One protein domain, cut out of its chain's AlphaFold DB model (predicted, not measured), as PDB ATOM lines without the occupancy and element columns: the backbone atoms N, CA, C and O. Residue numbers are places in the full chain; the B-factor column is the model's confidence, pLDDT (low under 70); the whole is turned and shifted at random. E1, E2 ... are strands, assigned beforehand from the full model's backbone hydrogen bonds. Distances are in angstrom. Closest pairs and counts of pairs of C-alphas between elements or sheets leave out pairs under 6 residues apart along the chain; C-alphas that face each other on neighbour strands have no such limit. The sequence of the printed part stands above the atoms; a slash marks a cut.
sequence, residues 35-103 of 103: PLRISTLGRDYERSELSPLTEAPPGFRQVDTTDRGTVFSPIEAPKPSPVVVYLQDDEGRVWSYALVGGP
ATOM      1  N   PRO A  35     -30.885  45.048  43.753       84.62
ATOM      2  CA  PRO A  35     -31.450  44.320  44.885       84.62
ATOM      3  C   PRO A  35     -30.847  44.748  46.231       84.62
ATOM      4  O   PRO A  35     -29.791  45.377  46.296       84.62
ATOM      5  N   LEU A  36     -31.511  44.398  47.333       89.56
ATOM      6  CA  LEU A  36     -30.980  44.603  48.685       89.56
ATOM      7  C   LEU A  36     -29.807  43.659  49.002       89.56
ATOM      8  O   LEU A  36     -28.879  44.059  49.702       89.56
ATOM      9  N   ARG A  37     -29.827  42.431  48.478       91.06
ATOM     10  CA  ARG A  37     -28.780  41.417  48.666       91.06
ATOM     11  C   ARG A  37     -28.300  40.863  47.329       91.06
ATOM     12  O   ARG A  37     -29.098  40.692  46.408       91.06
ATOM     13  N   ILE A  38     -27.009  40.553  47.247       90.44
ATOM     14  CA  ILE A  38     -26.392  39.835  46.126       90.44
ATOM     15  C   ILE A  38     -25.536  38.680  46.641       90.44
ATOM     16  O   ILE A  38     -24.902  38.795  47.688       90.44
ATOM     17  N   SER A  39     -25.463  37.599  45.868       89.19
ATOM     18  CA  SER A  39     -24.556  36.482  46.127       89.19
ATOM     19  C   SER A  39     -23.464  36.469  45.063       89.19
ATOM     20  O   SER A  39     -23.745  36.330  43.874       89.19
ATOM     21  N   THR A  40     -22.209  36.624  45.471       87.75
ATOM     22  CA  THR A  40     -21.047  36.627  44.570       87.75
ATOM     23  C   THR A  40     -19.844  36.038  45.289       87.75
ATOM     24  O   THR A  40     -19.755  36.075  46.517       87.75
ATOM     25  N   LEU A  41     -18.913  35.438  44.546       86.69
ATOM     26  CA  LEU A  41     -17.730  34.781  45.124       86.69
ATOM     27  C   LEU A  41     -18.074  33.729  46.204       86.69
ATOM     28  O   LEU A  41     -17.290  33.501  47.126       86.69
ATOM     29  N   GLY A  42     -19.251  33.101  46.101       86.50
ATOM     30  CA  GLY A  42     -19.752  32.122  47.073       86.50
ATOM     31  C   GLY A  42     -20.155  32.712  48.429       86.50
ATOM     32  O   GLY A  42     -20.162  31.980  49.416       86.50
ATOM     33  N   ARG A  43     -20.437  34.019  48.502       88.06
ATOM     34  CA  ARG A  43     -20.856  34.717  49.724       88.06
ATOM     35  C   ARG A  43     -22.017  35.667  49.456       88.06
ATOM     36  O   ARG A  43     -22.150  36.173  48.344       88.06
ATOM     37  N   ASP A  44     -22.784  35.947  50.500       90.31
ATOM     38  CA  ASP A  44     -23.888  36.900  50.463       90.31
ATOM     39  C   ASP A  44     -23.436  38.271  50.952       90.31
ATOM     40  O   ASP A  44     -22.768  38.389  51.979       90.31
ATOM     41  N   TYR A  45     -23.823  39.314  50.229       91.00
ATOM     42  CA  TYR A  45     -23.559  40.697  50.590       91.00
ATOM     43  C   TYR A  45     -24.863  41.487  50.596       91.00
ATOM     44  O   TYR A  45     -25.708  41.317  49.720       91.00
ATOM     45  N   GLU A  46     -25.013  42.375  51.569       92.19
ATOM     46  CA  GLU A  46     -26.168  43.246  51.746       92.19
ATOM     47  C   GLU A  46     -25.781  44.690  51.455       92.19
ATOM     48  O   GLU A  46     -24.687  45.142  51.793       92.19
ATOM     49  N   ARG A  47     -26.673  45.414  50.787       91.88
ATOM     50  CA  ARG A  47     -26.445  46.786  50.358       91.88
ATOM     51  C   ARG A  47     -26.229  47.692  51.573       91.88
ATOM     52  O   ARG A  47     -27.132  47.864  52.386       91.88
ATOM     53  N   SER A  48     -25.042  48.286  51.679       85.62
ATOM     54  CA  SER A  48     -24.645  49.103  52.833       85.62
ATOM     55  C   SER A  48     -25.167  50.539  52.779       85.62
ATOM     56  O   SER A  48     -25.394  51.142  53.826       85.62
ATOM     57  N   GLU A  49     -25.379  51.094  51.583       79.50
ATOM     58  CA  GLU A  49     -25.852  52.471  51.398       79.50
ATOM     59  C   GLU A  49     -27.125  52.520  50.546       79.50
ATOM     60  O   GLU A  49     -27.267  51.818  49.546       79.50
ATOM     61  N   LEU A  50     -28.064  53.389  50.934       73.94
ATOM     62  CA  LEU A  50     -29.316  53.605  50.197       73.94
ATOM     63  C   LEU A  50     -29.151  54.543  48.993       73.94
ATOM     64  O   LEU A  50     -30.055  54.632  48.165       73.94
ATOM     65  N   SER A  51     -28.032  55.259  48.899       81.38
ATOM     66  CA  SER A  51     -27.725  56.150  47.781       81.38
ATOM     67  C   SER A  51     -26.514  55.627  47.014       81.38
ATOM     68  O   SER A  51     -25.536  55.237  47.649       81.38
ATOM     69  N   PRO A  52     -26.562  55.619  45.673       87.69
ATOM     70  CA  PRO A  52     -25.435  55.180  44.871       87.69
ATOM     71  C   PRO A  52     -24.295  56.198  44.907       87.69
ATOM     72  O   PRO A  52     -24.513  57.411  44.986       87.69
ATOM     73  N   LEU A  53     -23.077  55.694  44.760       85.94
ATOM     74  CA  LEU A  53     -21.897  56.485  44.454       85.94
ATOM     75  C   LEU A  53     -21.892  56.874  42.971       85.94
ATOM     76  O   LEU A  53     -22.400  56.154  42.109       85.94
ATOM     77  N   THR A  54     -21.272  58.017  42.680       81.19
ATOM     78  CA  THR A  54     -21.053  58.494  41.306       81.19
ATOM     79  C   THR A  54     -20.023  57.647  40.559       81.19
ATOM     80  O   THR A  54     -20.125  57.493  39.348       81.19
ATOM     81  N   GLU A  55     -19.047  57.082  41.272       80.81
ATOM     82  CA  GLU A  55     -17.993  56.243  40.705       80.81
ATOM     83  C   GLU A  55     -17.554  55.187  41.728       80.81
ATOM     84  O   GLU A  55     -17.689  55.384  42.940       80.81
ATOM     85  N   ALA A  56     -17.031  54.060  41.244       72.44
ATOM     86  CA  ALA A  56     -16.391  53.079  42.106       72.44
ATOM     87  C   ALA A  56     -15.113  53.681  42.714       72.44
ATOM     88  O   ALA A  56     -14.374  54.372  42.008       72.44
ATOM     89  N   PRO A  57     -14.811  53.426  43.999       78.62
ATOM     90  CA  PRO A  57     -13.577  53.926  44.585       78.62
ATOM     91  C   PRO A  57     -12.345  53.420  43.811       78.62
ATOM     92  O   PRO A  57     -12.377  52.330  43.226       78.62
ATOM     93  N   PRO A  58     -11.228  54.168  43.814       83.81
ATOM     94  CA  PRO A  58      -9.992  53.696  43.208       83.81
ATOM     95  C   PRO A  58      -9.498  52.421  43.906       83.81
ATOM     96  O   PRO A  58      -9.716  52.218  45.099       83.81
ATOM     97  N   GLY A  59      -8.799  51.559  43.164       86.62
ATOM     98  CA  GLY A  59      -8.245  50.319  43.718       86.62
ATOM     99  C   GLY A  59      -9.211  49.131  43.714       86.62
ATOM    100  O   GLY A  59      -9.009  48.181  44.470       86.62
ATOM    101  N   PHE A  60     -10.237  49.155  42.862       88.31
ATOM    102  CA  PHE A  60     -11.190  48.061  42.675       88.31
ATOM    103  C   PHE A  60     -11.007  47.400  41.305       88.31
ATOM    104  O   PHE A  60     -10.647  48.049  40.325       88.31
ATOM    105  N   ARG A  61     -11.236  46.085  41.238       89.25
ATOM    106  CA  ARG A  61     -11.216  45.302  39.992       89.25
ATOM    107  C   ARG A  61     -12.526  44.553  39.824       89.25
ATOM    108  O   ARG A  61     -13.099  44.100  40.816       89.25
ATOM    109  N   GLN A  62     -12.941  44.361  38.580       91.50
ATOM    110  CA  GLN A  62     -14.043  43.464  38.262       91.50
ATOM    111  C   GLN A  62     -13.706  42.041  38.727       91.50
ATOM    112  O   GLN A  62     -12.589  41.552  38.522       91.50
ATOM    113  N   VAL A  63     -14.666  41.395  39.383       89.81
ATOM    114  CA  VAL A  63     -14.539  40.016  39.880       89.81
ATOM    115  C   VAL A  63     -15.687  39.115  39.457       89.81
ATOM    116  O   VAL A  63     -15.500  37.902  39.454       89.81
ATOM    117  N   ASP A  64     -16.834  39.689  39.097       90.25
ATOM    118  CA  ASP A  64     -18.020  38.940  38.692       90.25
ATOM    119  C   ASP A  64     -18.922  39.791  37.785       90.25
ATOM    120  O   ASP A  64     -18.799  41.023  37.734       90.25
ATOM    121  N   THR A  65     -19.840  39.134  37.085       90.81
ATOM    122  CA  THR A  65     -20.891  39.773  36.289       90.81
ATOM    123  C   THR A  65     -22.208  39.072  36.581       90.81
ATOM    124  O   THR A  65     -22.339  37.864  36.405       90.81
ATOM    125  N   THR A  66     -23.189  39.853  37.017       85.50
ATOM    126  CA  THR A  66     -24.541  39.387  37.340       85.50
ATOM    127  C   THR A  66     -25.516  39.796  36.239       85.50
ATOM    128  O   THR A  66     -25.177  40.584  35.355       85.50
ATOM    129  N   ASP A  67     -26.756  39.321  36.317       83.75
ATOM    130  CA  ASP A  67     -27.864  39.809  35.489       83.75
ATOM    131  C   ASP A  67     -28.216  41.286  35.749       83.75
ATOM    132  O   ASP A  67     -29.024  41.851  35.019       83.75
ATOM    133  N   ARG A  68     -27.640  41.901  36.793       81.62
ATOM    134  CA  ARG A  68     -27.923  43.272  37.250       81.62
ATOM    135  C   ARG A  68     -26.750  44.232  37.121       81.62
ATOM    136  O   ARG A  68     -26.840  45.355  37.614       81.62
ATOM    137  N   GLY A  69     -25.652  43.777  36.529       89.81
ATOM    138  CA  GLY A  69     -24.468  44.590  36.312       89.81
ATOM    139  C   GLY A  69     -23.181  43.930  36.787       89.81
ATOM    140  O   GLY A  69     -23.094  42.714  36.996       89.81
ATOM    141  N   THR A  70     -22.150  44.753  36.932       92.69
ATOM    142  CA  THR A  70     -20.772  44.296  37.134       92.69
ATOM    143  C   THR A  70     -20.354  44.440  38.587       92.69
ATOM    144  O   THR A  70     -20.525  45.500  39.186       92.69
ATOM    145  N   VAL A  71     -19.778  43.378  39.152       92.44
ATOM    146  CA  VAL A  71     -19.317  43.362  40.542       92.44
ATOM    147  C   VAL A  71     -17.822  43.635  40.602       92.44
ATOM    148  O   VAL A  71     -17.013  42.996  39.920       92.44
ATOM    149  N   PHE A  72     -17.452  44.545  41.495       92.38
ATOM    150  CA  PHE A  72     -16.093  44.970  41.760       92.38
ATOM    151  C   PHE A  72     -15.690  44.658  43.201       92.38
ATOM    152  O   PHE A  72     -16.450  44.861  44.144       92.38
ATOM    153  N   SER A  73     -14.453  44.206  43.380       90.56
ATOM    154  CA  SER A  73     -13.834  43.935  44.684       90.56
ATOM    155  C   SER A  73     -12.568  44.775  44.836       90.56
ATOM    156  O   SER A  73     -11.889  45.009  43.827       90.56
ATOM    157  N   PRO A  74     -12.168  45.140  46.069       88.25
ATOM    158  CA  PRO A  74     -10.875  45.766  46.300       88.25
ATOM    159  C   PRO A  74      -9.749  44.871  45.764       88.25
ATOM    160  O   PRO A  74      -9.798  43.640  45.894       88.25
ATOM    161  N   ILE A  75      -8.731  45.475  45.152       85.75
ATOM    162  CA  ILE A  75      -7.584  44.763  44.571       85.75
ATOM    163  C   ILE A  75      -6.794  44.034  45.663       85.75
ATOM    164  O   ILE A  75      -6.415  42.874  45.463       85.75
ATOM    165  N   GLU A  76      -6.607  44.691  46.807       83.31
ATOM    166  CA  GLU A  76      -5.842  44.198  47.960       83.31
ATOM    167  C   GLU A  76      -6.655  43.302  48.905       83.31
ATOM    168  O   GLU A  76      -6.108  42.766  49.866       83.31
ATOM    169  N   ALA A  77      -7.953  43.101  48.648       75.19
ATOM    170  CA  ALA A  77      -8.759  42.239  49.498       75.19
ATOM    171  C   ALA A  77      -8.229  40.792  49.471       75.19
ATOM    172  O   ALA A  77      -7.945  40.264  48.383       75.19
ATOM    173  N   PRO A  78      -8.136  40.112  50.633       68.62
ATOM    174  CA  PRO A  78      -7.816  38.692  50.665       68.62
ATOM    175  C   PRO A  78      -8.859  37.946  49.830       68.62
ATOM    176  O   PRO A  78     -10.054  38.121  50.042       68.62
ATOM    177  N   LYS A  79      -8.447  37.133  48.850       64.19
ATOM    178  CA  LYS A  79      -9.383  36.285  48.089       64.19
ATOM    179  C   LYS A  79      -9.731  35.030  48.912       64.19
ATOM    180  O   LYS A  79      -8.799  34.423  49.435       64.19
ATOM    181  N   PRO A  80     -11.006  34.586  48.993       63.66
ATOM    182  CA  PRO A  80     -12.257  35.186  48.501       63.66
ATOM    183  C   PRO A  80     -13.019  35.936  49.619       63.66
ATOM    184  O   PRO A  80     -14.212  35.733  49.817       63.66
ATOM    185  N   SER A  81     -12.325  36.735  50.425       70.94
ATOM    186  CA  SER A  81     -12.833  37.372  51.645       70.94
ATOM    187  C   SER A  81     -12.858  38.916  51.602       70.94
ATOM    188  O   SER A  81     -12.455  39.540  52.590       70.94
ATOM    189  N   PRO A  82     -13.296  39.578  50.510       81.38
ATOM    190  CA  PRO A  82     -13.589  41.001  50.593       81.38
ATOM    191  C   PRO A  82     -14.763  41.218  51.556       81.38
ATOM    192  O   PRO A  82     -15.766  40.518  51.496       81.38
ATOM    193  N   VAL A  83     -14.624  42.187  52.460       87.62
ATOM    194  CA  VAL A  83     -15.716  42.594  53.364       87.62
ATOM    195  C   VAL A  83     -16.719  43.482  52.633       87.62
ATOM    196  O   VAL A  83     -17.893  43.496  52.980       87.62
ATOM    197  N   VAL A  84     -16.258  44.204  51.609       89.81
ATOM    198  CA  VAL A  84     -17.068  45.111  50.799       89.81
ATOM    199  C   VAL A  84     -16.834  44.818  49.326       89.81
ATOM    200  O   VAL A  84     -15.690  44.655  48.892       89.81
ATOM    201  N   VAL A  85     -17.920  44.792  48.567       91.81
ATOM    202  CA  VAL A  85     -17.931  44.768  47.104       91.81
ATOM    203  C   VAL A  85     -18.811  45.903  46.589       91.81
ATOM    204  O   VAL A  85     -19.629  46.455  47.325       91.81
ATOM    205  N   TYR A  86     -18.640  46.257  45.323       93.38
ATOM    206  CA  TYR A  86     -19.478  47.239  44.648       93.38
ATOM    207  C   TYR A  86     -20.177  46.605  43.455       93.38
ATOM    208  O   TYR A  86     -19.552  45.850  42.716       93.38
ATOM    209  N   LEU A  87     -21.446  46.935  43.241       93.25
ATOM    210  CA  LEU A  87     -22.178  46.614  42.019       93.25
ATOM    211  C   LEU A  87     -22.338  47.895  41.205       93.25
ATOM    212  O   LEU A  87     -22.947  48.848  41.687       93.25
ATOM    213  N   GLN A  88     -21.825  47.912  39.980       92.94
ATOM    214  CA  GLN A  88     -22.205  48.914  38.992       92.94
ATOM    215  C   GLN A  88     -23.399  48.383  38.205       92.94
ATOM    216  O   GLN A  88     -23.261  47.363  37.527       92.94
ATOM    217  N   ASP A  89     -24.549  49.044  38.322       90.88
ATOM    218  CA  ASP A  89     -25.755  48.662  37.584       90.88
ATOM    219  C   ASP A  89     -25.695  49.082  36.105       90.88
ATOM    220  O   ASP A  89     -24.781  49.790  35.673       90.88
ATOM    221  N   ASP A  90     -26.678  48.644  35.317       87.88
ATOM    222  CA  ASP A  90     -26.756  48.937  33.877       87.88
ATOM    223  C   ASP A  90     -26.936  50.436  33.566       87.88
ATOM    224  O   ASP A  90     -26.678  50.882  32.447       87.88
ATOM    225  N   GLU A  91     -27.362  51.231  34.552       88.06
ATOM    226  CA  GLU A  91     -27.467  52.691  34.462       88.06
ATOM    227  C   GLU A  91     -26.144  53.386  34.838       88.06
ATOM    228  O   GLU A  91     -26.051  54.615  34.814       88.06
ATOM    229  N   GLY A  92     -25.108  52.611  35.177       88.81
ATOM    230  CA  GLY A  92     -23.782  53.085  35.556       88.81
ATOM    231  C   GLY A  92     -23.658  53.513  37.018       88.81
ATOM    232  O   GLY A  92     -22.584  53.979  37.408       88.81
ATOM    233  N   ARG A  93     -24.705  53.354  37.839       91.19
ATOM    234  CA  ARG A  93     -24.698  53.737  39.259       91.19
ATOM    235  C   ARG A  93     -23.973  52.686  40.081       91.19
ATOM    236  O   ARG A  93     -24.151  51.488  39.862       91.19
ATOM    237  N   VAL A  94     -23.200  53.131  41.066       92.88
ATOM    238  CA  VAL A  94     -22.377  52.235  41.878       92.88
ATOM    239  C   VAL A  94     -22.965  52.071  43.271       92.88
ATOM    240  O   VAL A  94     -23.161  53.039  43.997       92.88
ATOM    241  N   TRP A  95     -23.214  50.830  43.663       93.69
ATOM    242  CA  TRP A  95     -23.851  50.473  44.925       93.69
ATOM    243  C   TRP A  95     -22.894  49.670  45.791       93.69
ATOM    244  O   TRP A  95     -22.290  48.709  45.317       93.69
ATOM    245  N   SER A  96     -22.750  50.062  47.053       93.00
ATOM    246  CA  SER A  96     -21.897  49.384  48.027       93.00
ATOM    247  C   SER A  96     -22.637  48.220  48.685       93.00
ATOM    248  O   SER A  96     -23.801  48.353  49.069       93.00
ATOM    249  N   TYR A  97     -21.963  47.079  48.819       92.81
ATOM    250  CA  TYR A  97     -22.478  45.901  49.507       92.81
ATOM    251  C   TYR A  97     -21.454  45.376  50.507       92.81
ATOM    252  O   TYR A  97     -20.285  45.183  50.170       92.81
ATOM    253  N   ALA A  98     -21.902  45.108  51.728       91.69
ATOM    254  CA  ALA A  98     -21.104  44.561  52.813       91.69
ATOM    255  C   ALA A  98     -21.433  43.082  53.041       91.69
ATOM    256  O   ALA A  98     -22.577  42.661  52.902       91.69
ATOM    257  N   LEU A  99     -20.426  42.290  53.394       90.75
ATOM    258  CA  LEU A  99     -20.561  40.856  53.636       90.75
ATOM    259  C   LEU A  99     -21.583  40.572  54.752       90.75
ATOM    260  O   LEU A  99     -21.448  41.079  55.867       90.75
ATOM    261  N   VAL A 100     -22.566  39.717  54.468       86.12
ATOM    262  CA  VAL A 100     -23.531  39.217  55.455       86.12
ATOM    263  C   VAL A 100     -22.865  38.097  56.248       86.12
ATOM    264  O   VAL A 100     -22.620  37.012  55.727       86.12
ATOM    265  N   GLY A 101     -22.563  38.370  57.518       71.19
ATOM    266  CA  GLY A 101     -21.870  37.429  58.398       71.19
ATOM    267  C   GLY A 101     -20.358  37.384  58.148       71.19
ATOM    268  O   GLY A 101     -19.867  36.698  57.253       71.19
ATOM    269  N   GLY A 102     -19.607  38.093  58.992       57.19
ATOM    270  CA  GLY A 102     -18.207  37.772  59.291       57.19
ATOM    271  C   GLY A 102     -18.140  36.903  60.556       57.19
ATOM    272  O   GLY A 102     -19.124  36.902  61.291       57.19
ATOM    273  N   PRO A 103     -17.047  36.149  60.785       47.00
ATOM    274  CA  PRO A 103     -16.928  35.185  61.888       47.00
ATOM    275  C   PRO A 103     -17.318  35.739  63.263       47.00
ATOM    276  O   PRO A 103     -17.060  36.939  63.516       47.00
TER     277      PRO A 103
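Overview. This is residues 35 to 103 of the 103 residues of an uncharacterized protein of Nocardioides sp. Soil774 (UniProt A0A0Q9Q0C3). One six-stranded sheet is curled like part of a barrel and folded back on itself, with E1 and E2 on one leaf, E3, E4 and E5 on the other, and E6 as the hinge. The edge strands E1 and E3 come near each other at one place, with 1 pair of C-alphas within 8 A, and the long link of residues 48 to 59 runs round the outside from E2 to E3. The printed part has 69 residues with six named strands, E1 to E6 along the chain, and no named helix. The sheet's order is E1 - E2 - E6 - E5 - E4 - E3, antiparallel throughout, and the class is all strand, though under half of the residues are in named elements. The whole is compact, with a radius of gyration of the C-alphas of 10.9 A and spans of 33 by 24 by 20 A.

Along the chain. E1, residues 37 to 40, is 10.0 A long from first to last C-alpha and begins with C-alpha 37 at (-28.780, 41.417, 48.666). E2, residues 43 to 47, measures 13.3 A. E6, residues 94 to 99, measures 16.5 A and ends with C-alpha 99 at (-20.561, 40.856, 53.636). E5, residues 84 to 88, measures 13.4 A. E4, residues 69 to 74, measures 16.9 A. E3, residues 60 to 66, is the longest strand by residues and measures 16.8 A, from C-alpha 60 at (-11.190, 48.061, 42.675).

Arrangement. The sheet is strongly twisted, and it is a folded sheet, one sheet bent back into two leaves that face each other. E6 and E5 are a hairpin at 151 degrees, with N 95 and O 87 2.8 A apart, within hydrogen-bond range. E5 and E4 are a hairpin at 149 degrees, with N 72 and O 86 at 2.8 A. E4 and E3 are a hairpin at 147 degrees, with N 63 and O 71 at 2.9 A. E3, E4, E5 and E6 form a meander, each strand the antiparallel neighbour of the one before. On the other side of E6, E2 is antiparallel to it at 128 degrees, with N 46 and O 98 at 2.8 A. E1 and E2 are a hairpin at 145 degrees, with N 45 and O 38 at 2.8 A. Across the fold, the closest C-alphas of the edge strands E1 and E3 are those of Thr 40 and Asp 64, 7.0 A apart. E3 and E6 are apart.

Size, cuts and confidence. The C-alphas farthest apart, those of Glu 91 and Pro 103, are 34.2 A apart. The printed part has no cut and ends at the chain's last residue. The link from E2 to E3 is long, with 12 residues. The mean pLDDT of the printed part is 85.2, and residues 78 to 80 and 102 to 103 are under 70.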